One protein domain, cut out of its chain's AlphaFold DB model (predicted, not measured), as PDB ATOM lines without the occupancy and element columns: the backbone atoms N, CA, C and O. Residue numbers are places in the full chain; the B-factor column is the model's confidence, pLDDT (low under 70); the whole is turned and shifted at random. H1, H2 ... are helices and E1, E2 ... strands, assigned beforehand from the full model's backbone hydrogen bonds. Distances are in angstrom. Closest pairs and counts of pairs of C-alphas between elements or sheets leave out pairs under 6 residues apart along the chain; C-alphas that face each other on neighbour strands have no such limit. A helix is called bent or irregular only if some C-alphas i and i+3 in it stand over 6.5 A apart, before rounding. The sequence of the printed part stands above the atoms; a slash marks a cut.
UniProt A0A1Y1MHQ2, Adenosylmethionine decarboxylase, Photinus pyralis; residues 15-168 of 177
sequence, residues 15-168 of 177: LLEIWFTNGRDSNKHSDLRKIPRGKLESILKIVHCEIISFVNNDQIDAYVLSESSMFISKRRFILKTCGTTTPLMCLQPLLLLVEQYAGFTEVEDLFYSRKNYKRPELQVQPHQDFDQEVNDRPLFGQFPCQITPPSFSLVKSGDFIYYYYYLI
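This is residues 15 to 168 of the 177 residues of the protein "Adenosylmethionine decarboxylase" of Photinus pyralis (UniProt A0A1Y1MHQ2). A twisted wall of seven antiparallel strands, E2 to E7 from edge to edge, has the longest helix, H2, packed along one face over E1. H1 runs beside H2 and only grazes the sheet, while the short helices H3 and H4 are off the sheet, H4 near the first turns of H2. The printed part has 154 residues, with the named elements E1 H1 E2 E3 E4 E5 H2 E6 H3 H4 E7 along it and the sheet order E2 E3 E4 E5 E1 E6 E7. The class is mixed, helices and strands; the whole is compact, with a radius of gyration of the C-alphas of 15.7 A, and rounded, spanning 43 by 39 by 29 A.

The sheet's strands are E2, residues 51 to 56, from C-alpha 51 at (186.686, 138.792, 180.795); E3, 60 to 65; E4, 68 to 73; E5, 76 to 81; E1, 15 to 21, 20.1 A long from C-alpha 15 at (190.909, 123.130, 174.981); E6, 106 to 115, 28.0 A long; and E7, 161 to 167, 18.1 A long, ending with C-alpha 167 at (204.496, 117.523, 167.713). The helices are H2, residues 87 to 102, 20.1 A long; H1, 37 to 46, 14.7 A long; H3, 130 to 135; and H4, 137 to 140. H2 is irregular, C-alphas 89 and 92 being 7.1 A apart, and has a kink of 40 degrees near residue 96.

E2 E3 E4 E5 form a meander, each strand the antiparallel neighbour of the one before. Within hydrogen-bond range are N 55 and O 62 of the hairpin E2 and E3, 2.9 A; N 63 and O 70 of the hairpin E3 and E4, 2.8 A; and N 71 and O 78 of the hairpin E4 and E5, 2.8 A. Also within hydrogen-bond range are N 18 and O 77 of the antiparallel neighbours E1 and E5, 2.9 A; N 17 and O 111 of the antiparallel neighbours E1 and E6, 2.8 A; and N 164 and O 112 of the antiparallel neighbours E7 and E6, 2.8 A. E5, H2 and E6 form a split strand-helix-strand unit, two strands running the same way with E1 between them, and its crossover is right-handed. H2 is on the sheet at a height of 8.5 A and runs along the strands, at 26 degrees to E1 on the local plane; the closest C-alphas of H2 and E1 are those of Pro 87 and Leu 16, 6.6 A. H1 touches H2 at a shallow tilt of 22 degrees, opposite ways, closest at the C-alphas of Ile 43 and Cys 90, 6.0 A. H4 only just touches H2, through residues 88 to 92 of H2 alone, with 3 pairs of C-alphas within 8 A; the closest are those of Leu 139 and Met 89, 7.0 A. H3 and H4 are close but not clearly touching, with the C-alphas of Val 134 and Phe 140 8.0 A apart, and H3 is apart from H2. Every O i to N i+4 pair is within hydrogen-bond range in H3; the counts are 5 of 6 in H1 and 9 of 12 in H2, and H4 is too short for such a pair.

The two C-alphas farthest apart, those of Lys 28 and Glu 121, are 46.4 A apart. The printed part has no cut. The long links are E1 to H1, E6 to H3 and H4 to E7, the last of 20 residues. The mean pLDDT of the printed part is 76.9; 47 residues are under 70, namely 24 to 28, 125 to 126 and 129 to 168.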
ATOM      1  N   LEU A  15     189.670 122.708 174.337       88.62
ATOM      2  CA  LEU A  15     190.909 123.130 174.981       88.62
ATOM      3  C   LEU A  15     191.944 123.452 173.906       88.62
ATOM      4  O   LEU A  15     192.273 122.584 173.104       88.62
ATOM      5  N   LEU A  16     192.471 124.673 173.931       89.44
ATOM      6  CA  LEU A  16     193.671 125.079 173.207       89.44
ATOM      7  C   LEU A  16     194.784 125.334 174.225       89.44
ATOM      8  O   LEU A  16     194.635 126.184 175.102       89.44
ATOM      9  N   GLU A  17     195.892 124.618 174.106       90.56
ATOM     10  CA  GLU A  17     197.081 124.777 174.937       90.56
ATOM     11  C   GLU A  17     198.310 124.937 174.043       90.56
ATOM     12  O   GLU A  17     198.519 124.163 173.114       90.56
ATOM     13  N   ILE A  18     199.117 125.964 174.305       89.31
ATOM     14  CA  ILE A  18     200.287 126.301 173.493       89.31
ATOM     15  C   ILE A  18     201.469 126.557 174.413       89.31
ATOM     16  O   ILE A  18     201.376 127.348 175.358       89.31
ATOM     17  N   TRP A  19     202.586 125.915 174.103       89.75
ATOM     18  CA  TRP A  19     203.867 126.098 174.760       89.75
ATOM     19  C   TRP A  19     204.819 126.830 173.833       89.75
ATOM     20  O   TRP A  19     204.938 126.510 172.653       89.75
ATOM     21  N   PHE A  20     205.509 127.820 174.381       89.75
ATOM     22  CA  PHE A  20     206.440 128.654 173.642       89.75
ATOM     23  C   PHE A  20     207.869 128.438 174.117       89.75
ATOM     24  O   PHE A  20     208.132 128.126 175.285       89.75
ATOM     25  N   THR A  21     208.800 128.636 173.195       86.69
ATOM     26  CA  THR A  21     210.235 128.560 173.439       86.69
ATOM     27  C   THR A  21     210.970 129.588 172.581       86.69
ATOM     28  O   THR A  21     210.404 130.219 171.692       86.69
ATOM     29  N   ASN A  22     212.246 129.782 172.881       84.06
ATOM     30  CA  ASN A  22     213.171 130.571 172.067       84.06
ATOM     31  C   ASN A  22     214.240 129.674 171.421       84.06
ATOM     32  O   ASN A  22     215.322 130.133 171.048       84.06
ATOM     33  N   GLY A  23     213.982 128.365 171.384       75.19
ATOM     34  CA  GLY A  23     214.940 127.367 170.941       75.19
ATOM     35  C   GLY A  23     216.220 127.421 171.775       75.19
ATOM     36  O   GLY A  23     216.200 127.263 172.997       75.19
ATOM     37  N   ARG A  24     217.353 127.645 171.102       65.19
ATOM     38  CA  ARG A  24     218.683 127.699 171.735       65.19
ATOM     39  C   ARG A  24     219.006 129.052 172.376       65.19
ATOM     40  O   ARG A  24     219.901 129.110 173.219       65.19
ATOM     41  N   ASP A  25     218.292 130.116 172.018       64.69
ATOM     42  CA  ASP A  25     218.525 131.451 172.564       64.69
ATOM     43  C   ASP A  25     217.706 131.643 173.840       64.69
ATOM     44  O   ASP A  25     216.544 132.031 173.826       64.69
ATOM     45  N   SER A  26     218.313 131.381 174.996       60.44
ATOM     46  CA  SER A  26     217.658 131.610 176.289       60.44
ATOM     47  C   SER A  26     217.518 133.109 176.608       60.44
ATOM     48  O   SER A  26     218.233 133.671 177.439       60.44
ATOM     49  N   ASN A  27     216.569 133.795 175.966       68.06
ATOM     50  CA  ASN A  27     216.212 135.149 176.366       68.06
ATOM     51  C   ASN A  27     215.546 135.106 177.752       68.06
ATOM     52  O   ASN A  27     214.403 134.675 177.914       68.06
ATOM     53  N   LYS A  28     216.274 135.565 178.779       69.25
ATOM     54  CA  LYS A  28     215.796 135.584 180.173       69.25
ATOM     55  C   LYS A  28     214.555 136.458 180.369       69.25
ATOM     56  O   LYS A  28     213.871 136.304 181.381       69.25
ATOM     57  N   HIS A  29     214.257 137.338 179.414       83.94
ATOM     58  CA  HIS A  29     213.146 138.273 179.488       83.94
ATOM     59  C   HIS A  29     211.856 137.776 178.825       83.94
ATOM     60  O   HIS A  29     210.873 138.511 178.894       83.94
ATOM     61  N   SER A  30     211.809 136.589 178.217       91.62
ATOM     62  CA  SER A  30     210.570 136.121 177.580       91.62
ATOM     63  C   SER A  30     209.522 135.708 178.613       91.62
ATOM     64  O   SER A  30     209.816 134.933 179.528       91.62
ATOM     65  N   ASP A  31     208.316 136.263 178.495       94.81
ATOM     66  CA  ASP A  31     207.194 136.011 179.406       94.81
ATOM     67  C   ASP A  31     205.863 136.398 178.743       94.81
ATOM     68  O   ASP A  31     205.656 137.565 178.406       94.81
ATOM     69  N   LEU A  32     204.948 135.437 178.569       96.25
ATOM     70  CA  LEU A  32     203.633 135.670 177.952       96.25
ATOM     71  C   LEU A  32     202.772 136.664 178.732       96.25
ATOM     72  O   LEU A  32     201.947 137.356 178.141       96.25
ATOM     73  N   ARG A  33     202.983 136.782 180.045       95.75
ATOM     74  CA  ARG A  33     202.221 137.695 180.911       95.75
ATOM     75  C   ARG A  33     202.535 139.167 180.639       95.75
ATOM     76  O   ARG A  33     201.877 140.056 181.167       95.75
ATOM     77  N   LYS A  34     203.526 139.453 179.786       95.44
ATOM     78  CA  LYS A  34     203.818 140.806 179.292       95.44
ATOM     79  C   LYS A  34     202.840 141.291 178.227       95.44
ATOM     80  O   LYS A  34     202.846 142.482 177.917       95.44
ATOM     81  N   ILE A  35     202.024 140.406 177.653       96.38
ATOM     82  CA  ILE A  35     201.000 140.798 176.683       96.38
ATOM     83  C   ILE A  35     199.976 141.698 177.396       96.38
ATOM     84  O   ILE A  35     199.363 141.271 178.377       96.38
ATOM     85  N   PRO A  36     199.749 142.939 176.926       96.38
ATOM     86  CA  PRO A  36     198.818 143.845 177.583       96.38
ATOM     87  C   PRO A  36     197.394 143.291 177.588       96.38
ATOM     88  O   PRO A  36     196.903 142.805 176.566       96.38
ATOM     89  N   ARG A  37     196.678 143.470 178.703       94.94
ATOM     90  CA  ARG A  37     195.287 143.015 178.859       94.94
ATOM     91  C   ARG A  37     194.371 143.436 177.703       94.94
ATOM     92  O   ARG A  37     193.646 142.602 177.180       94.94
ATOM     93  N   GLY A  38     194.449 144.686 177.240       95.75
ATOM     94  CA  GLY A  38     193.618 145.164 176.122       95.75
ATOM     95  C   GLY A  38     193.865 144.426 174.795       95.75
ATOM     96  O   GLY A  38     192.972 144.332 173.950       95.75
ATOM     97  N   LYS A  39     195.059 143.849 174.601       95.69
ATOM     98  CA  LYS A  39     195.355 142.974 173.458       95.69
ATOM     99  C   LYS A  39     194.766 141.579 173.650       95.69
ATOM    100  O   LYS A  39     194.182 141.058 172.705       95.69
ATOM    101  N   LEU A  40     194.820 141.031 174.866       94.44
ATOM    102  CA  LEU A  40     194.127 139.781 175.205       94.44
ATOM    103  C   LEU A  40     192.611 139.913 175.000       94.44
ATOM    104  O   LEU A  40     192.003 139.071 174.354       94.44
ATOM    105  N   GLU A  41     192.004 141.010 175.453       94.50
ATOM    106  CA  GLU A  41     190.578 141.297 175.231       94.50
ATOM    107  C   GLU A  41     190.230 141.396 173.739       94.50
ATOM    108  O   GLU A  41     189.163 140.954 173.320       94.50
ATOM    109  N   SER A  42     191.138 141.929 172.914       93.19
ATOM    110  CA  SER A  42     190.943 141.985 171.460       93.19
ATOM    111  C   SER A  42     190.911 140.586 170.834       93.19
ATOM    112  O   SER A  42     190.103 140.346 169.942       93.19
ATOM    113  N   ILE A  43     191.739 139.659 171.326       91.25
ATOM    114  CA  ILE A  43     191.699 138.250 170.917       91.25
ATOM    115  C   ILE A  43     190.400 137.585 171.378       91.25
ATOM    116  O   ILE A  43     189.739 136.906 170.597       91.25
ATOM    117  N   LEU A  44     190.023 137.776 172.644       91.56
ATOM    118  CA  LEU A  44     188.846 137.134 173.227       91.56
ATOM    119  C   LEU A  44     187.553 137.542 172.509       91.56
ATOM    120  O   LEU A  44     186.673 136.706 172.320       91.56
ATOM    121  N   LYS A  45     187.483 138.774 171.990       90.12
ATOM    122  CA  LYS A  45     186.379 139.227 171.128       90.12
ATOM    123  C   LYS A  45     186.230 138.418 169.836       90.12
ATOM    124  O   LYS A  45     185.102 138.225 169.399       90.12
ATOM    125  N   ILE A  46     187.327 137.926 169.246       85.69
ATOM    126  CA  ILE A  46     187.292 137.082 168.030       85.69
ATOM    127  C   ILE A  46     186.559 135.770 168.315       85.69
ATOM    128  O   ILE A  46     185.834 135.265 167.464       85.69
ATOM    129  N   VAL A  47     186.722 135.240 169.527       84.62
ATOM    130  CA  VAL A  47     186.101 133.988 169.977       84.62
ATOM    131  C   VAL A  47     184.852 134.226 170.832       84.62
ATOM    132  O   VAL A  47     184.435 133.332 171.562       84.62
ATOM    133  N   HIS A  48     184.258 135.423 170.749       86.62
ATOM    134  CA  HIS A  48     183.031 135.817 171.454       86.62
ATOM    135  C   HIS A  48     183.074 135.621 172.981       86.62
ATOM    136  O   HIS A  48     182.065 135.316 173.611       86.62
ATOM    137  N   CYS A  49     184.248 135.810 173.583       88.56
ATOM    138  CA  CYS A  49     184.455 135.725 175.022       88.56
ATOM    139  C   CYS A  49     184.716 137.108 175.630       88.56
ATOM    140  O   CYS A  49     185.409 137.943 175.046       88.56
ATOM    141  N   GLU A  50     184.239 137.317 176.856       91.50
ATOM    142  CA  GLU A  50     184.499 138.526 177.643       91.50
ATOM    143  C   GLU A  50     185.134 138.166 178.985       91.50
ATOM    144  O   GLU A  50     184.794 137.140 179.571       91.50
ATOM    145  N   ILE A  51     186.054 138.999 179.484       93.69
ATOM    146  CA  ILE A  51     186.686 138.792 180.795       93.69
ATOM    147  C   ILE A  51     185.718 139.231 181.894       93.69
ATOM    148  O   ILE A  51     185.437 140.420 182.029       93.69
ATOM    149  N   ILE A  52     185.282 138.284 182.725       95.12
ATOM    150  CA  ILE A  52     184.465 138.553 183.916       95.12
ATOM    151  C   ILE A  52     185.355 138.905 185.105       95.12
ATOM    152  O   ILE A  52     185.100 139.871 185.821       95.12
ATOM    153  N   SER A  53     186.395 138.108 185.350       95.25
ATOM    154  CA  SER A  53     187.292 138.324 186.486       95.25
ATOM    155  C   SER A  53     188.712 137.862 186.189       95.25
ATOM    156  O   SER A  53     188.961 137.114 185.242       95.25
ATOM    157  N   PHE A  54     189.652 138.358 186.987       95.75
ATOM    158  CA  PHE A  54     191.080 138.124 186.838       95.75
ATOM    159  C   PHE A  54     191.724 137.971 188.215       95.75
ATOM    160  O   PHE A  54     191.455 138.768 189.113       95.75
ATOM    161  N   VAL A  55     192.583 136.966 188.355       96.31
ATOM    162  CA  VAL A  55     193.430 136.735 189.527       96.31
ATOM    163  C   VAL A  55     194.814 136.343 189.029       96.31
ATOM    164  O   VAL A  55     194.935 135.629 188.036       96.31
ATOM    165  N   ASN A  56     195.863 136.769 189.722       96.81
ATOM    166  CA  ASN A  56     197.225 136.371 189.404       96.81
ATOM    167  C   ASN A  56     198.029 135.955 190.634       96.81
ATOM    168  O   ASN A  56     197.692 136.258 191.778       96.81
ATOM    169  N   ASN A  57     199.119 135.251 190.360       95.75
ATOM    170  CA  ASN A  57     200.207 135.006 191.292       95.75
ATOM    171  C   ASN A  57     201.547 135.054 190.538       95.75
ATOM    172  O   ASN A  57     201.602 135.338 189.341       95.75
ATOM    173  N   ASP A  58     202.638 134.727 191.227       95.12
ATOM    174  CA  ASP A  58     203.991 134.784 190.663       95.12
ATOM    175  C   ASP A  58     204.214 133.871 189.447       95.12
ATOM    176  O   ASP A  58     205.181 134.055 188.703       95.12
ATOM    177  N   GLN A  59     203.332 132.898 189.207       94.06
ATOM    178  CA  GLN A  59     203.475 131.885 188.163       94.06
ATOM    179  C   GLN A  59     202.443 132.012 187.039       94.06
ATOM    180  O   GLN A  59     202.772 131.719 185.885       94.06
ATOM    181  N   ILE A  60     201.207 132.398 187.363       96.25
ATOM    182  CA  ILE A  60     200.053 132.306 186.463       96.25
ATOM    183  C   ILE A  60     199.140 133.523 186.616       96.25
ATOM    184  O   ILE A  60     198.781 133.918 187.724       96.25
ATOM    185  N   ASP A  61     198.699 134.021 185.469       97.62
ATOM    186  CA  ASP A  61     197.572 134.923 185.283       97.62
ATOM    187  C   ASP A  61     196.342 134.093 184.883       97.62
ATOM    188  O   ASP A  61     196.355 133.405 183.859       97.62
ATOM    189  N   ALA A  62     195.285 134.126 185.692       97.31
ATOM    190  CA  ALA A  62     194.060 133.358 185.492       97.31
ATOM    191  C   ALA A  62     192.868 134.289 185.241       97.31
ATOM    192  O   ALA A  62     192.611 135.222 186.001       97.31
ATOM    193  N   TYR A  63     192.113 133.999 184.185       96.94
ATOM    194  CA  TYR A  63     190.965 134.781 183.746       96.94
ATOM    195  C   TYR A  63     189.722 133.894 183.701       96.94
ATOM    196  O   TYR A  63     189.708 132.855 183.034       96.94
ATOM    197  N   VAL A  64     188.664 134.337 184.377       95.88
ATOM    198  CA  VAL A  64     187.316 133.784 184.204       95.88
ATOM    199  C   VAL A  64     186.629 134.583 183.112       95.88
ATOM    200  O   VAL A  64     186.615 135.816 183.161       95.88
ATOM    201  N   LEU A  65     186.063 133.882 182.138       93.75
ATOM    202  CA  LEU A  65     185.373 134.465 180.995       93.75
ATOM    203  C   LEU A  65     183.875 134.123 181.046       93.75
ATOM    204  O   LEU A  65     183.487 133.223 181.789       93.75
ATOM    205  N   SER A  66     183.058 134.808 180.240       86.69
ATOM    206  CA  SER A  66     181.593 134.638 180.152       86.69
ATOM    207  C   SER A  66     181.105 133.186 180.195       86.69
ATOM    208  O   SER A  66     180.197 132.876 180.959       86.69
ATOM    209  N   GLU A  67     181.749 132.292 179.443       81.62
ATOM    210  CA  GLU A  67     181.448 130.849 179.417       81.62
ATOM    211  C   GLU A  67     182.734 130.021 179.262       81.62
ATOM    212  O   GLU A  67     182.788 129.005 178.568       81.62
ATOM    213  N   SER A  68     183.854 130.531 179.768       89.62
ATOM    214  CA  SER A  68     185.185 130.048 179.386       89.62
ATOM    215  C   SER A  68     186.229 130.389 180.451       89.62
ATOM    216  O   SER A  68     185.962 131.110 181.413       89.62
ATOM    217  N   SER A  69     187.446 129.876 180.295       95.12
ATOM    218  CA  SER A  69     188.581 130.262 181.139       95.12
ATOM    219  C   SER A  69     189.861 130.361 180.325       95.12
ATOM    220  O   SER A  69     190.046 129.647 179.337       95.12
ATOM    221  N   MET A  70     190.747 131.264 180.733       96.69
ATOM    222  CA  MET A  70     192.048 131.462 180.103       96.69
ATOM    223  C   MET A  70     193.134 131.535 181.175       96.69
ATOM    224  O   MET A  70     192.970 132.217 182.184       96.69
ATOM    225  N   PHE A  71     194.248 130.842 180.952       97.56
ATOM    226  CA  PHE A  71     195.390 130.815 181.862       97.56
ATOM    227  C   PHE A  71     196.668 131.126 181.096       97.56
ATOM    228  O   PHE A  71     196.944 130.524 180.059       97.56
ATOM    229  N   ILE A  72     197.467 132.043 181.630       97.75
ATOM    230  CA  ILE A  72     198.726 132.472 181.027       97.75
ATOM    231  C   ILE A  72     199.825 132.313 182.071       97.75
ATOM    232  O   ILE A  72     199.806 132.958 183.114       97.75
ATOM    233  N   SER A  73     200.789 131.440 181.805       96.81
ATOM    234  CA  SER A  73     202.031 131.358 182.576       96.81
ATOM    235  C   SER A  73     203.179 131.961 181.772       96.81
ATOM    236  O   SER A  73     202.984 132.415 180.649       96.81
ATOM    237  N   LYS A  74     204.407 131.917 182.301       95.38
ATOM    238  CA  LYS A  74     205.585 132.453 181.605       95.38
ATOM    239  C   LYS A  74     205.706 132.007 180.142       95.38
ATOM    240  O   LYS A  74     206.049 132.827 179.302       95.38
ATOM    241  N   ARG A  75     205.458 130.729 179.842       94.62
ATOM    242  CA  ARG A  75     205.649 130.141 178.498       94.62
ATOM    243  C   ARG A  75     204.466 129.319 177.994       94.62
ATOM    244  O   ARG A  75     204.580 128.700 176.944       94.62
ATOM    245  N   ARG A  76     203.366 129.269 178.751       95.88
ATOM    246  CA  ARG A  76     202.187 128.468 178.418       95.88
ATOM    247  C   ARG A  76     200.943 129.334 178.346       95.88
ATOM    248  O   ARG A  76     200.642 130.059 179.294       95.88
ATOM    249  N   PHE A  77     200.208 129.189 177.257       96.56
ATOM    250  CA  PHE A  77     198.884 129.760 177.063       96.56
ATOM    251  C   PHE A  77     197.850 128.635 177.056       96.56
ATOM    252  O   PHE A  77     198.033 127.645 176.354       96.56
ATOM    253  N   ILE A  78     196.774 128.782 177.826       95.62
ATOM    254  CA  ILE A  78     195.638 127.859 177.837       95.62
ATOM    255  C   ILE A  78     194.359 128.662 177.642       95.62
ATOM    256  O   ILE A  78     194.105 129.605 178.390       95.62
ATOM    257  N   LEU A  79     193.525 128.237 176.700       94.94
ATOM    258  CA  LEU A  79     192.179 128.746 176.483       94.94
ATOM    259  C   LEU A  79     191.199 127.570 176.454       94.94
ATOM    260  O   LEU A  79     191.244 126.716 175.567       94.94
ATOM    261  N   LYS A  80     190.307 127.536 177.442       92.81
ATOM    262  CA  LYS A  80     189.204 126.582 177.531       92.81
ATOM    263  C   LYS A  80     187.907 127.289 177.193       92.81
ATOM    264  O   LYS A  80     187.538 128.234 177.887       92.81
ATOM    265  N   THR A  81     187.207 126.797 176.180       90.56
ATOM    266  CA  THR A  81     185.915 127.351 175.759       90.56
ATOM    267  C   THR A  81     184.853 126.272 175.601       90.56
ATOM    268  O   THR A  81     185.189 125.095 175.504       90.56
ATOM    269  N   CYS A  82     183.582 126.654 175.572       86.94
ATOM    270  CA  CYS A  82     182.461 125.755 175.293       86.94
ATOM    271  C   CYS A  82     181.441 126.447 174.369       86.94
ATOM    272  O   CYS A  82     181.685 127.551 173.889       86.94
ATOM    273  N   GLY A  83     180.330 125.787 174.042       84.56
ATOM    274  CA  GLY A  83     179.346 126.327 173.107       84.56
ATOM    275  C   GLY A  83     179.829 126.269 171.658       84.56
ATOM    276  O   GLY A  83     180.427 125.283 171.219       84.56
ATOM    277  N   THR A  84     179.563 127.328 170.898       79.38
ATOM    278  CA  THR A  84     179.900 127.452 169.466       79.38
ATOM    279  C   THR A  84     181.176 128.256 169.212       79.38
ATOM    280  O   THR A  84     181.461 128.609 168.070       79.38
ATOM    281  N   THR A  85     181.947 128.566 170.257       81.56
ATOM    282  CA  THR A  85     183.215 129.299 170.147       81.56
ATOM    283  C   THR A  85     184.253 128.517 169.343       81.56
ATOM    284  O   THR A  85     184.289 127.281 169.363       81.56
ATOM    285  N   THR A  86     185.130 129.254 168.666       81.69
ATOM    286  CA  THR A  86     186.106 128.729 167.705       81.69
ATOM    287  C   THR A  86     187.535 129.072 168.152       81.69
ATOM    288  O   THR A  86     188.180 129.952 167.585       81.69
ATOM    289  N   PRO A  87     188.077 128.405 169.192       83.75
ATOM    290  CA  PRO A  87     189.363 128.777 169.793       83.75
ATOM    291  C   PRO A  87     190.542 128.733 168.810       83.75
ATOM    292  O   PRO A  87     191.511 129.449 169.003       83.75
ATOM    293  N   LEU A  88     190.475 127.968 167.717       82.25
ATOM    294  CA  LEU A  88     191.533 127.980 166.698       82.25
ATOM    295  C   LEU A  88     191.647 129.328 165.961       82.25
ATOM    296  O   LEU A  88     192.747 129.707 165.563       82.25
ATOM    297  N   MET A  89     190.562 130.104 165.860       82.06
ATOM    298  CA  MET A  89     190.569 131.422 165.208       82.06
ATOM    299  C   MET A  89     191.443 132.446 165.943       82.06
ATOM    300  O   MET A  89     191.879 133.429 165.344       82.06
ATOM    301  N   CYS A  90     191.729 132.236 167.233       86.19
ATOM    302  CA  CYS A  90     192.601 133.136 167.979       86.19
ATOM    303  C   CYS A  90     194.095 132.873 167.778       86.19
ATOM    304  O   CYS A  90     194.906 133.680 168.232       86.19
ATOM    305  N   LEU A  91     194.470 131.768 167.126       84.56
ATOM    306  CA  LEU A  91     195.853 131.305 167.061       84.56
ATOM    307  C   LEU A  91     196.769 132.330 166.385       84.56
ATOM    308  O   LEU A  91     197.734 132.785 166.992       84.56
ATOM    309  N   GLN A  92     196.442 132.760 165.168       82.19
ATOM    310  CA  GLN A  92     197.258 133.728 164.431       82.19
ATOM    311  C   GLN A  92     197.390 135.087 165.159       82.19
ATOM    312  O   GLN A  92     198.522 135.539 165.357       82.19
ATOM    313  N   PRO A  93     196.296 135.743 165.600       88.12
ATOM    314  CA  PRO A  93     196.390 136.969 166.395       88.12
ATOM    315  C   PRO A  93     197.224 136.806 167.670       88.12
ATOM    316  O   PRO A  93     197.949 137.724 168.051       88.12
ATOM    317  N   LEU A  94     197.143 135.645 168.325       90.50
ATOM    318  CA  LEU A  94     197.936 135.346 169.510       90.50
ATOM    319  C   LEU A  94     199.427 135.256 169.186       90.50
ATOM    320  O   LEU A  94     200.215 135.892 169.880       90.50
ATOM    321  N   LEU A  95     199.819 134.538 168.129       88.06
ATOM    322  CA  LEU A  95     201.228 134.415 167.730       88.06
ATOM    323  C   LEU A  95     201.871 135.786 167.462       88.06
ATOM    324  O   LEU A  95     202.972 136.047 167.945       88.06
ATOM    325  N   LEU A  96     201.148 136.694 166.800       88.19
ATOM    326  CA  LEU A  96     201.593 138.076 166.570       88.19
ATOM    327  C   LEU A  96     201.860 138.835 167.879       88.19
ATOM    328  O   LEU A  96     202.853 139.552 168.011       88.19
ATOM    329  N   LEU A  97     200.983 138.683 168.873       92.38
ATOM    330  CA  LEU A  97     201.144 139.341 170.171       92.38
ATOM    331  C   LEU A  97     202.267 138.717 171.002       92.38
ATOM    332  O   LEU A  97     202.959 139.423 171.737       92.38
ATOM    333  N   VAL A  98     202.457 137.408 170.883       91.62
ATOM    334  CA  VAL A  98     203.544 136.693 171.545       91.62
ATOM    335  C   VAL A  98     204.900 137.177 171.032       91.62
ATOM    336  O   VAL A  98     205.772 137.506 171.840       91.62
ATOM    337  N   GLU A  99     205.058 137.306 169.718       87.25
ATOM    338  CA  GLU A  99     206.276 137.863 169.126       87.25
ATOM    339  C   GLU A  99     206.493 139.318 169.570       87.25
ATOM    340  O   GLU A  99     207.579 139.681 170.024       87.25
ATOM    341  N   GLN A 100     205.439 140.142 169.519       90.69
ATOM    342  CA  GLN A 100     205.534 141.574 169.798       90.69
ATOM    343  C   GLN A 100     205.805 141.909 171.276       90.69
ATOM    344  O   GLN A 100     206.546 142.851 171.560       90.69
ATOM    345  N   TYR A 101     205.182 141.198 172.222       93.81
ATOM    346  CA  TYR A 101     205.190 141.579 173.646       93.81
ATOM    347  C   TYR A 101     205.863 140.555 174.558       93.81
ATOM    348  O   TYR A 101     206.459 140.935 175.568       93.81
ATOM    349  N   ALA A 102     205.757 139.265 174.237       92.19
ATOM    350  CA  ALA A 102     206.250 138.200 175.105       92.19
ATOM    351  C   ALA A 102     207.685 137.781 174.783       92.19
ATOM    352  O   ALA A 102     208.334 137.159 175.624       92.19
ATOM    353  N   GLY A 103     208.187 138.135 173.596       88.81
ATOM    354  CA  GLY A 103     209.547 137.836 173.163       88.81
ATOM    355  C   GLY A 103     209.792 136.346 172.950       88.81
ATOM    356  O   GLY A 103     210.916 135.904 173.183       88.81
ATOM    357  N   PHE A 104     208.755 135.584 172.584       88.81
ATOM    358  CA  PHE A 104     208.912 134.219 172.085       88.81
ATOM    359  C   PHE A 104     208.881 134.201 170.565       88.81
ATOM    360  O   PHE A 104     208.064 134.883 169.951       88.81
ATOM    361  N   THR A 105     209.758 133.394 169.973       83.81
ATOM    362  CA  THR A 105     209.883 133.273 168.515       83.81
ATOM    363  C   THR A 105     209.588 131.874 168.006       83.81
ATOM    364  O   THR A 105     209.697 131.649 166.810       83.81
ATOM    365  N   GLU A 106     209.264 130.913 168.871       81.50
ATOM    366  CA  GLU A 106     208.991 129.532 168.477       81.50
ATOM    367  C   GLU A 106     207.847 128.951 169.321       81.50
ATOM    368  O   GLU A 106     207.712 129.243 170.514       81.50
ATOM    369  N   VAL A 107     207.024 128.117 168.685       83.50
ATOM    370  CA  VAL A 107     206.062 127.244 169.367       83.50
ATOM    371  C   VAL A 107     206.762 125.910 169.598       83.50
ATOM    372  O   VAL A 107     207.274 125.313 168.656       83.50
ATOM    373  N   GLU A 108     206.816 125.482 170.853       83.56
ATOM    374  CA  GLU A 108     207.365 124.189 171.259       83.56
ATOM    375  C   GLU A 108     206.329 123.089 171.037       83.56
ATOM    376  O   GLU A 108     206.571 122.162 170.273       83.56
ATOM    377  N   ASP A 109     205.145 123.258 171.629       80.19
ATOM    378  CA  ASP A 109     204.041 122.312 171.528       80.19
ATOM    379  C   ASP A 109     202.716 123.058 171.342       80.19
ATOM    380  O   ASP A 109     202.486 124.111 171.946       80.19
ATOM    381  N   LEU A 110     201.813 122.490 170.540       81.44
ATOM    382  CA  LEU A 110     200.429 122.950 170.430       81.44
ATOM    383  C   LEU A 110     199.479 121.765 170.577       81.44
ATOM    384  O   LEU A 110     199.538 120.790 169.826       81.44
ATOM    385  N   PHE A 111     198.563 121.890 171.527       79.81
ATOM    386  CA  PHE A 111     197.529 120.914 171.809       79.81
ATOM    387  C   PHE A 111     196.167 121.549 171.570       79.81
ATOM    388  O   PHE A 111     195.833 122.588 172.140       79.81
ATOM    389  N   TYR A 112     195.359 120.892 170.750       80.94
ATOM    390  CA  TYR A 112     193.943 121.198 170.626       80.94
ATOM    391  C   TYR A 112     193.157 119.934 170.942       80.94
ATOM    392  O   TYR A 112     193.442 118.871 170.405       80.94
ATOM    393  N   SER A 113     192.186 119.997 171.842       76.81
ATOM    394  CA  SER A 113     191.351 118.833 172.126       76.81
ATOM    395  C   SER A 113     189.906 119.221 172.347       76.81
ATOM    396  O   SER A 113     189.590 120.299 172.852       76.81
ATOM    397  N   ARG A 114     189.020 118.312 171.952       78.56
ATOM    398  CA  ARG A 114     187.589 118.394 172.222       78.56
ATOM    399  C   ARG A 114     186.982 116.999 172.221       78.56
ATOM    400  O   ARG A 114     187.500 116.071 171.597       78.56
ATOM    401  N   LYS A 115     185.850 116.856 172.906       74.00
ATOM    402  CA  LYS A 115     184.991 115.679 172.737       74.00
ATOM    403  C   LYS A 115     184.155 115.808 171.462       74.00
ATOM    404  O   LYS A 115     184.123 116.859 170.813       74.00
ATOM    405  N   ASN A 116     183.458 114.732 171.114       71.44
ATOM    406  CA  ASN A 116     182.388 114.800 170.126       71.44
ATOM    407  C   ASN A 116     181.317 115.796 170.559       71.44
ATOM    408  O   ASN A 116     180.809 115.700 171.677       71.44
ATOM    409  N   TYR A 117     180.967 116.714 169.658       74.44
ATOM    410  CA  TYR A 117     179.788 117.558 169.816       74.44
ATOM    411  C   TYR A 117     178.544 116.686 169.909       74.44
ATOM    412  O   TYR A 117     178.439 115.662 169.229       74.44
ATOM    413  N   LYS A 118     177.588 117.101 170.735       77.44
ATOM    414  CA  LYS A 118     176.270 116.468 170.765       77.44
ATOM    415  C   LYS A 118     175.469 116.831 169.516       77.44
ATOM    416  O   LYS A 118     174.686 116.006 169.056       77.44
ATOM    417  N   ARG A 119     175.667 118.044 168.986       78.75
ATOM    418  CA  ARG A 119     175.047 118.532 167.747       78.75
ATOM    419  C   ARG A 119     176.081 119.237 166.861       78.75
ATOM    420  O   ARG A 119     176.145 120.471 166.858       78.75
ATOM    421  N   PRO A 120     176.922 118.474 166.136       76.94
ATOM    422  CA  PRO A 120     177.960 119.033 165.270       76.94
ATOM    423  C   PRO A 120     177.413 120.018 164.227       76.94
ATOM    424  O   PRO A 120     178.067 121.006 163.908       76.94
ATOM    425  N   GLU A 121     176.185 119.806 163.752       77.75
ATOM    426  CA  GLU A 121     175.517 120.644 162.754       77.75
ATOM    427  C   GLU A 121     175.233 122.079 163.223       77.75
ATOM    428  O   GLU A 121     174.987 122.958 162.399       77.75
ATOM    429  N   LEU A 122     175.270 122.330 164.537       80.69
ATOM    430  CA  LEU A 122     175.081 123.659 165.125       80.69
ATOM    431  C   LEU A 122     176.395 124.432 165.310       80.69
ATOM    432  O   LEU A 122     176.364 125.596 165.706       80.69
ATOM    433  N   GLN A 123     177.549 123.808 165.055       75.56
ATOM    434  CA  GLN A 123     178.837 124.498 165.109       75.56
ATOM    435  C   GLN A 123     179.060 125.344 163.846       75.56
ATOM    436  O   GLN A 123     178.534 125.057 162.767       75.56
ATOM    437  N   VAL A 124     179.863 126.401 163.978       76.12
ATOM    438  CA  VAL A 124     180.264 127.265 162.857       76.12
ATOM    439  C   VAL A 124     181.313 126.534 162.019       76.12
ATOM    440  O   VAL A 124     182.251 125.979 162.580       76.12
ATOM    441  N   GLN A 125     181.192 126.523 160.689       67.38
ATOM    442  CA  GLN A 125     182.237 125.957 159.820       67.38
ATOM    443  C   GLN A 125     183.579 126.687 160.028       67.38
ATOM    444  O   GLN A 125     183.563 127.908 160.191       67.38
ATOM    445  N   PRO A 126     184.733 125.988 160.035       69.69
ATOM    446  CA  PRO A 126     184.953 124.562 159.735       69.69
ATOM    447  C   PRO A 126     184.744 123.601 160.926       69.69
ATOM    448  O   PRO A 126     185.026 122.415 160.824       69.69
ATOM    449  N   HIS A 127     184.223 124.068 162.061       70.56
ATOM    450  CA  HIS A 127     184.137 123.314 163.323       70.56
ATOM    451  C   HIS A 127     182.968 122.326 163.414       70.56
ATOM    452  O   HIS A 127     182.637 121.863 164.503       70.56
ATOM    453  N   GLN A 128     182.325 122.007 162.292       71.12
ATOM    454  CA  GLN A 128     181.251 121.010 162.230       71.12
ATOM    455  C   GLN A 128     181.803 119.587 162.179       71.12
ATOM    456  O   GLN A 128     181.185 118.660 162.695       71.12
ATOM    457  N   ASP A 129     182.981 119.423 161.582       68.62
ATOM    458  CA  ASP A 129     183.635 118.138 161.400       68.62
ATOM    459  C   ASP A 129     185.123 118.240 161.746       68.62
ATOM    460  O   ASP A 129     185.756 119.276 161.557       68.62
ATOM    461  N   PHE A 130     185.679 117.160 162.291       62.62
ATOM    462  CA  PHE A 130     187.071 117.159 162.734       62.62
ATOM    463  C   PHE A 130     188.057 117.255 161.564       62.62
ATOM    464  O   PHE A 130     189.042 117.986 161.657       62.62
ATOM    465  N   ASP A 131     187.788 116.574 160.447       63.75
ATOM    466  CA  ASP A 131     188.672 116.620 159.284       63.75
ATOM    467  C   ASP A 131     188.647 118.012 158.647       63.75
ATOM    468  O   ASP A 131     189.663 118.467 158.126       63.75
ATOM    469  N   GLN A 132     187.522 118.726 158.724       67.12
ATOM    470  CA  GLN A 132     187.445 120.118 158.276       67.12
ATOM    471  C   GLN A 132     188.261 121.059 159.161       67.12
ATOM    472  O   GLN A 132     189.001 121.874 158.620       67.12
ATOM    473  N   GLU A 133     188.185 120.925 160.490       66.44
ATOM    474  CA  GLU A 133     189.013 121.716 161.411       66.44
ATOM    475  C   GLU A 133     190.498 121.556 161.089       66.44
ATOM    476  O   GLU A 133     191.224 122.541 161.057       66.44
ATOM    477  N   VAL A 134     190.935 120.324 160.815       61.97
ATOM    478  CA  VAL A 134     192.334 119.980 160.535       61.97
ATOM    479  C   VAL A 134     192.793 120.420 159.142       61.97
ATOM    480  O   VAL A 134     193.926 120.876 158.975       61.97
ATOM    481  N   ASN A 135     191.934 120.274 158.133       58.25
ATOM    482  CA  ASN A 135     192.270 120.589 156.745       58.25
ATOM    483  C   ASN A 135     192.024 122.058 156.378       58.25
ATOM    484  O   ASN A 135     192.273 122.441 155.229       58.25
ATOM    485  N   ASP A 136     191.558 122.884 157.320       62.72
ATOM    486  CA  ASP A 136     191.320 124.300 157.075       62.72
ATOM    487  C   ASP A 136     192.645 125.045 156.851       62.72
ATOM    488  O   ASP A 136     193.365 125.486 157.751       62.72
ATOM    489  N   ARG A 137     192.993 125.151 155.571       51.16
ATOM    490  CA  ARG A 137     194.211 125.784 155.066       51.16
ATOM    491  C   ARG A 137     194.350 127.264 155.459       51.16
ATOM    492  O   ARG A 137     195.477 127.701 155.622       51.16
ATOM    493  N   PRO A 138     193.288 128.066 155.614       54.81
ATOM    494  CA  PRO A 138     193.372 129.398 156.209       54.81
ATOM    495  C   PRO A 138     193.840 129.405 157.671       54.81
ATOM    496  O   PRO A 138     194.601 130.297 158.041       54.81
ATOM    497  N   LEU A 139     193.445 128.419 158.486       55.12
ATOM    498  CA  LEU A 139     193.869 128.306 159.888       55.12
ATOM    499  C   LEU A 139     195.325 127.831 160.022       55.12
ATOM    500  O   LEU A 139     196.060 128.347 160.863       55.12
ATOM    501  N   PHE A 140     195.763 126.893 159.173       53.75
ATOM    502  CA  PHE A 140     197.083 126.244 159.296       53.75
ATOM    503  C   PHE A 140     198.079 126.523 158.160       53.75
ATOM    504  O   PHE A 140     199.273 126.274 158.298       53.75
ATOM    505  N   GLY A 141     197.634 127.063 157.034       44.97
ATOM    506  CA  GLY A 141     198.466 127.402 155.872       44.97
ATOM    507  C   GLY A 141     199.145 128.769 155.961       44.97
ATOM    508  O   GLY A 141     199.853 129.148 155.035       44.97
ATOM    509  N   GLN A 142     198.942 129.503 157.058       47.38
ATOM    510  CA  GLN A 142     199.631 130.768 157.351       47.38
ATOM    511  C   GLN A 142     200.912 130.579 158.181       47.38
ATOM    512  O   GLN A 142     201.602 131.548 158.489       47.38
ATOM    513  N   PHE A 143     201.246 129.337 158.532       48.31
ATOM    514  CA  PHE A 143     202.516 128.992 159.156       48.31
ATOM    515  C   PHE A 143     203.608 128.944 158.066       48.31
ATOM    516  O   PHE A 143     203.494 128.145 157.138       48.31
ATOM    517  N   PRO A 144     204.657 129.790 158.127       36.88
ATOM    518  CA  PRO A 144     205.688 129.864 157.088       36.88
ATOM    519  C   PRO A 144     206.619 128.640 157.056       36.88
ATOM    520  O   PRO A 144     207.374 128.471 156.097       36.88
ATOM    521  N   CYS A 145     206.581 127.764 158.067       40.25
ATOM    522  CA  CYS A 145     207.238 126.468 157.984       40.25
ATOM    523  C   CYS A 145     206.390 125.505 157.157       40.25
ATOM    524  O   CYS A 145     205.206 125.303 157.418       40.25
ATOM    525  N   GLN A 146     207.025 124.839 156.192       37.19
ATOM    526  CA  GLN A 146     206.505 123.580 155.682       37.19
ATOM    527  C   GLN A 146     206.330 122.654 156.882       37.19
ATOM    528  O   GLN A 146     207.306 122.139 157.426       37.19
ATOM    529  N   ILE A 147     205.084 122.490 157.319       41.06
ATOM    530  CA  ILE A 147     204.697 121.447 158.250       41.06
ATOM    531  C   ILE A 147     205.054 120.149 157.518       41.06
ATOM    532  O   ILE A 147     204.335 119.723 156.613       41.06
ATOM    533  N   THR A 148     206.219 119.561 157.817       36.88
ATOM    534  CA  THR A 148     206.516 118.165 157.456       36.88
ATOM    535  C   THR A 148     205.293 117.343 157.825       36.88
ATOM    536  O   THR A 148     204.730 117.644 158.883       36.88
ATOM    537  N   PRO A 149     204.862 116.389 156.969       37.16
ATOM    538  CA  PRO A 149     203.518 115.816 156.994       37.16
ATOM    539  C   PRO A 149     203.093 115.626 158.443       37.16
ATOM    540  O   PRO A 149     203.828 114.952 159.177       37.16
ATOM    541  N   PRO A 150     202.024 116.312 158.888       44.94
ATOM    542  CA  PRO A 150     201.728 116.397 160.303       44.94
ATOM    543  C   PRO A 150     201.661 114.970 160.812       44.94
ATOM    544  O   PRO A 150     200.977 114.126 160.227       44.94
ATOM    545  N   SER A 151     202.429 114.660 161.851       39.31
ATOM    546  CA  SER A 151     202.258 113.391 162.547       39.31
ATOM    547  C   SER A 151     200.966 113.512 163.347       39.31
ATOM    548  O   SER A 151     200.984 113.689 164.561       39.31
ATOM    549  N   PHE A 152     199.836 113.511 162.634       45.75
ATOM    550  CA  PHE A 152     198.500 113.488 163.190       45.75
ATOM    551  C   PHE A 152     198.378 112.189 163.969       45.75
ATOM    552  O   PHE A 152     198.144 111.118 163.412       45.75
ATOM    553  N   SER A 153     198.571 112.267 165.274       38.69
ATOM    554  CA  SER A 153     198.241 111.166 166.160       38.69
ATOM    555  C   SER A 153     196.839 111.430 166.682       38.69
ATOM    556  O   SER A 153     196.644 112.016 167.743       38.69
ATOM    557  N   LEU A 154     195.843 111.001 165.902       43.19
ATOM    558  CA  LEU A 154     194.476 110.874 166.391       43.19
ATOM    559  C   LEU A 154     194.458 109.744 167.425       43.19
ATOM    560  O   LEU A 154     194.241 108.577 167.099       43.19
ATOM    561  N   VAL A 155     194.715 110.072 168.689       42.41
ATOM    562  CA  VAL A 155     194.582 109.094 169.769       42.41
ATOM    563  C   VAL A 155     193.106 109.009 170.137       42.41
ATOM    564  O   VAL A 155     192.611 109.763 170.972       42.41
ATOM    565  N   LYS A 156     192.390 108.083 169.493       42.34
ATOM    566  CA  LYS A 156     191.031 107.701 169.888       42.34
ATOM    567  C   LYS A 156     191.121 106.840 171.148       42.34
ATOM    568  O   LYS A 156     191.335 105.634 171.065       42.34
ATOM    569  N   SER A 157     190.982 107.459 172.316       37.12
ATOM    570  CA  SER A 157     190.893 106.728 173.582       37.12
ATOM    571  C   SER A 157     189.428 106.549 173.977       37.12
ATOM    572  O   SER A 157     188.769 107.523 174.340       37.12
ATOM    573  N   GLY A 158     188.915 105.317 173.874       51.47
ATOM    574  CA  GLY A 158     187.590 104.925 174.381       51.47
ATOM    575  C   GLY A 158     186.437 105.818 173.909       51.47
ATOM    576  O   GLY A 158     186.374 106.154 172.725       51.47
ATOM    577  N   ASP A 159     185.539 106.190 174.832       40.75
ATOM    578  CA  ASP A 159     184.333 107.010 174.609       40.75
ATOM    579  C   ASP A 159     184.629 108.477 174.197       40.75
ATOM    580  O   ASP A 159     184.197 109.444 174.827       40.75
ATOM    581  N   PHE A 160     185.299 108.635 173.054       50.84
ATOM    582  CA  PHE A 160     185.231 109.793 172.160       50.84
ATOM    583  C   PHE A 160     185.876 111.105 172.650       50.84
ATOM    584  O   PHE A 160     185.255 112.172 172.609       50.84
ATOM    585  N   ILE A 161     187.152 111.054 173.049       47.97
ATOM    586  CA  ILE A 161     188.015 112.247 173.163       47.97
ATOM    587  C   ILE A 161     188.986 112.272 171.978       47.97
ATOM    588  O   ILE A 161     189.727 111.307 171.782       47.97
ATOM    589  N   TYR A 162     189.003 113.367 171.214       50.62
ATOM    590  CA  TYR A 162     190.038 113.622 170.215       50.62
ATOM    591  C   TYR A 162     191.106 114.532 170.816       50.62
ATOM    592  O   TYR A 162     190.821 115.661 171.222       50.62
ATOM    593  N   TYR A 163     192.338 114.032 170.871       44.38
ATOM    594  CA  TYR A 163     193.521 114.833 171.154       44.38
ATOM    595  C   TYR A 163     194.211 115.151 169.835       44.38
ATOM    596  O   TYR A 163     194.539 114.241 169.076       44.38
ATOM    597  N   TYR A 164     194.434 116.433 169.578       45.81
ATOM    598  CA  TYR A 164     195.373 116.884 168.573       45.81
ATOM    599  C   TYR A 164     196.720 117.144 169.252       45.81
ATOM    600  O   TYR A 164     196.812 117.978 170.156       45.81
ATOM    601  N   TYR A 165     197.761 116.463 168.775       41.03
ATOM    602  CA  TYR A 165     199.154 116.766 169.084       41.03
ATOM    603  C   TYR A 165     199.793 117.402 167.848       41.03
ATOM    604  O   TYR A 165     200.014 116.714 166.850       41.03
ATOM    605  N   TYR A 166     200.126 118.694 167.890       42.69
ATOM    606  CA  TYR A 166     201.191 119.196 167.024       42.69
ATOM    607  C   TYR A 166     202.495 118.891 167.744       42.69
ATOM    608  O   TYR A 166     202.963 119.681 168.558       42.69
ATOM    609  N   LEU A 167     203.082 117.735 167.440       35.50
ATOM    610  CA  LEU A 167     204.496 117.523 167.713       35.50
ATOM    611  C   LEU A 167     205.261 118.304 166.646       35.50
ATOM    612  O   LEU A 167     205.547 117.785 165.564       35.50
ATOM    613  N   ILE A 168     205.584 119.565 166.934       39.00
ATOM    614  CA  ILE A 168     206.617 120.284 166.187       39.00
ATOM    615  C   ILE A 168     207.953 119.694 166.656       39.00
ATOM    616  O   ILE A 168     208.712 120.288 167.413       39.00
TER     617      ILE A 168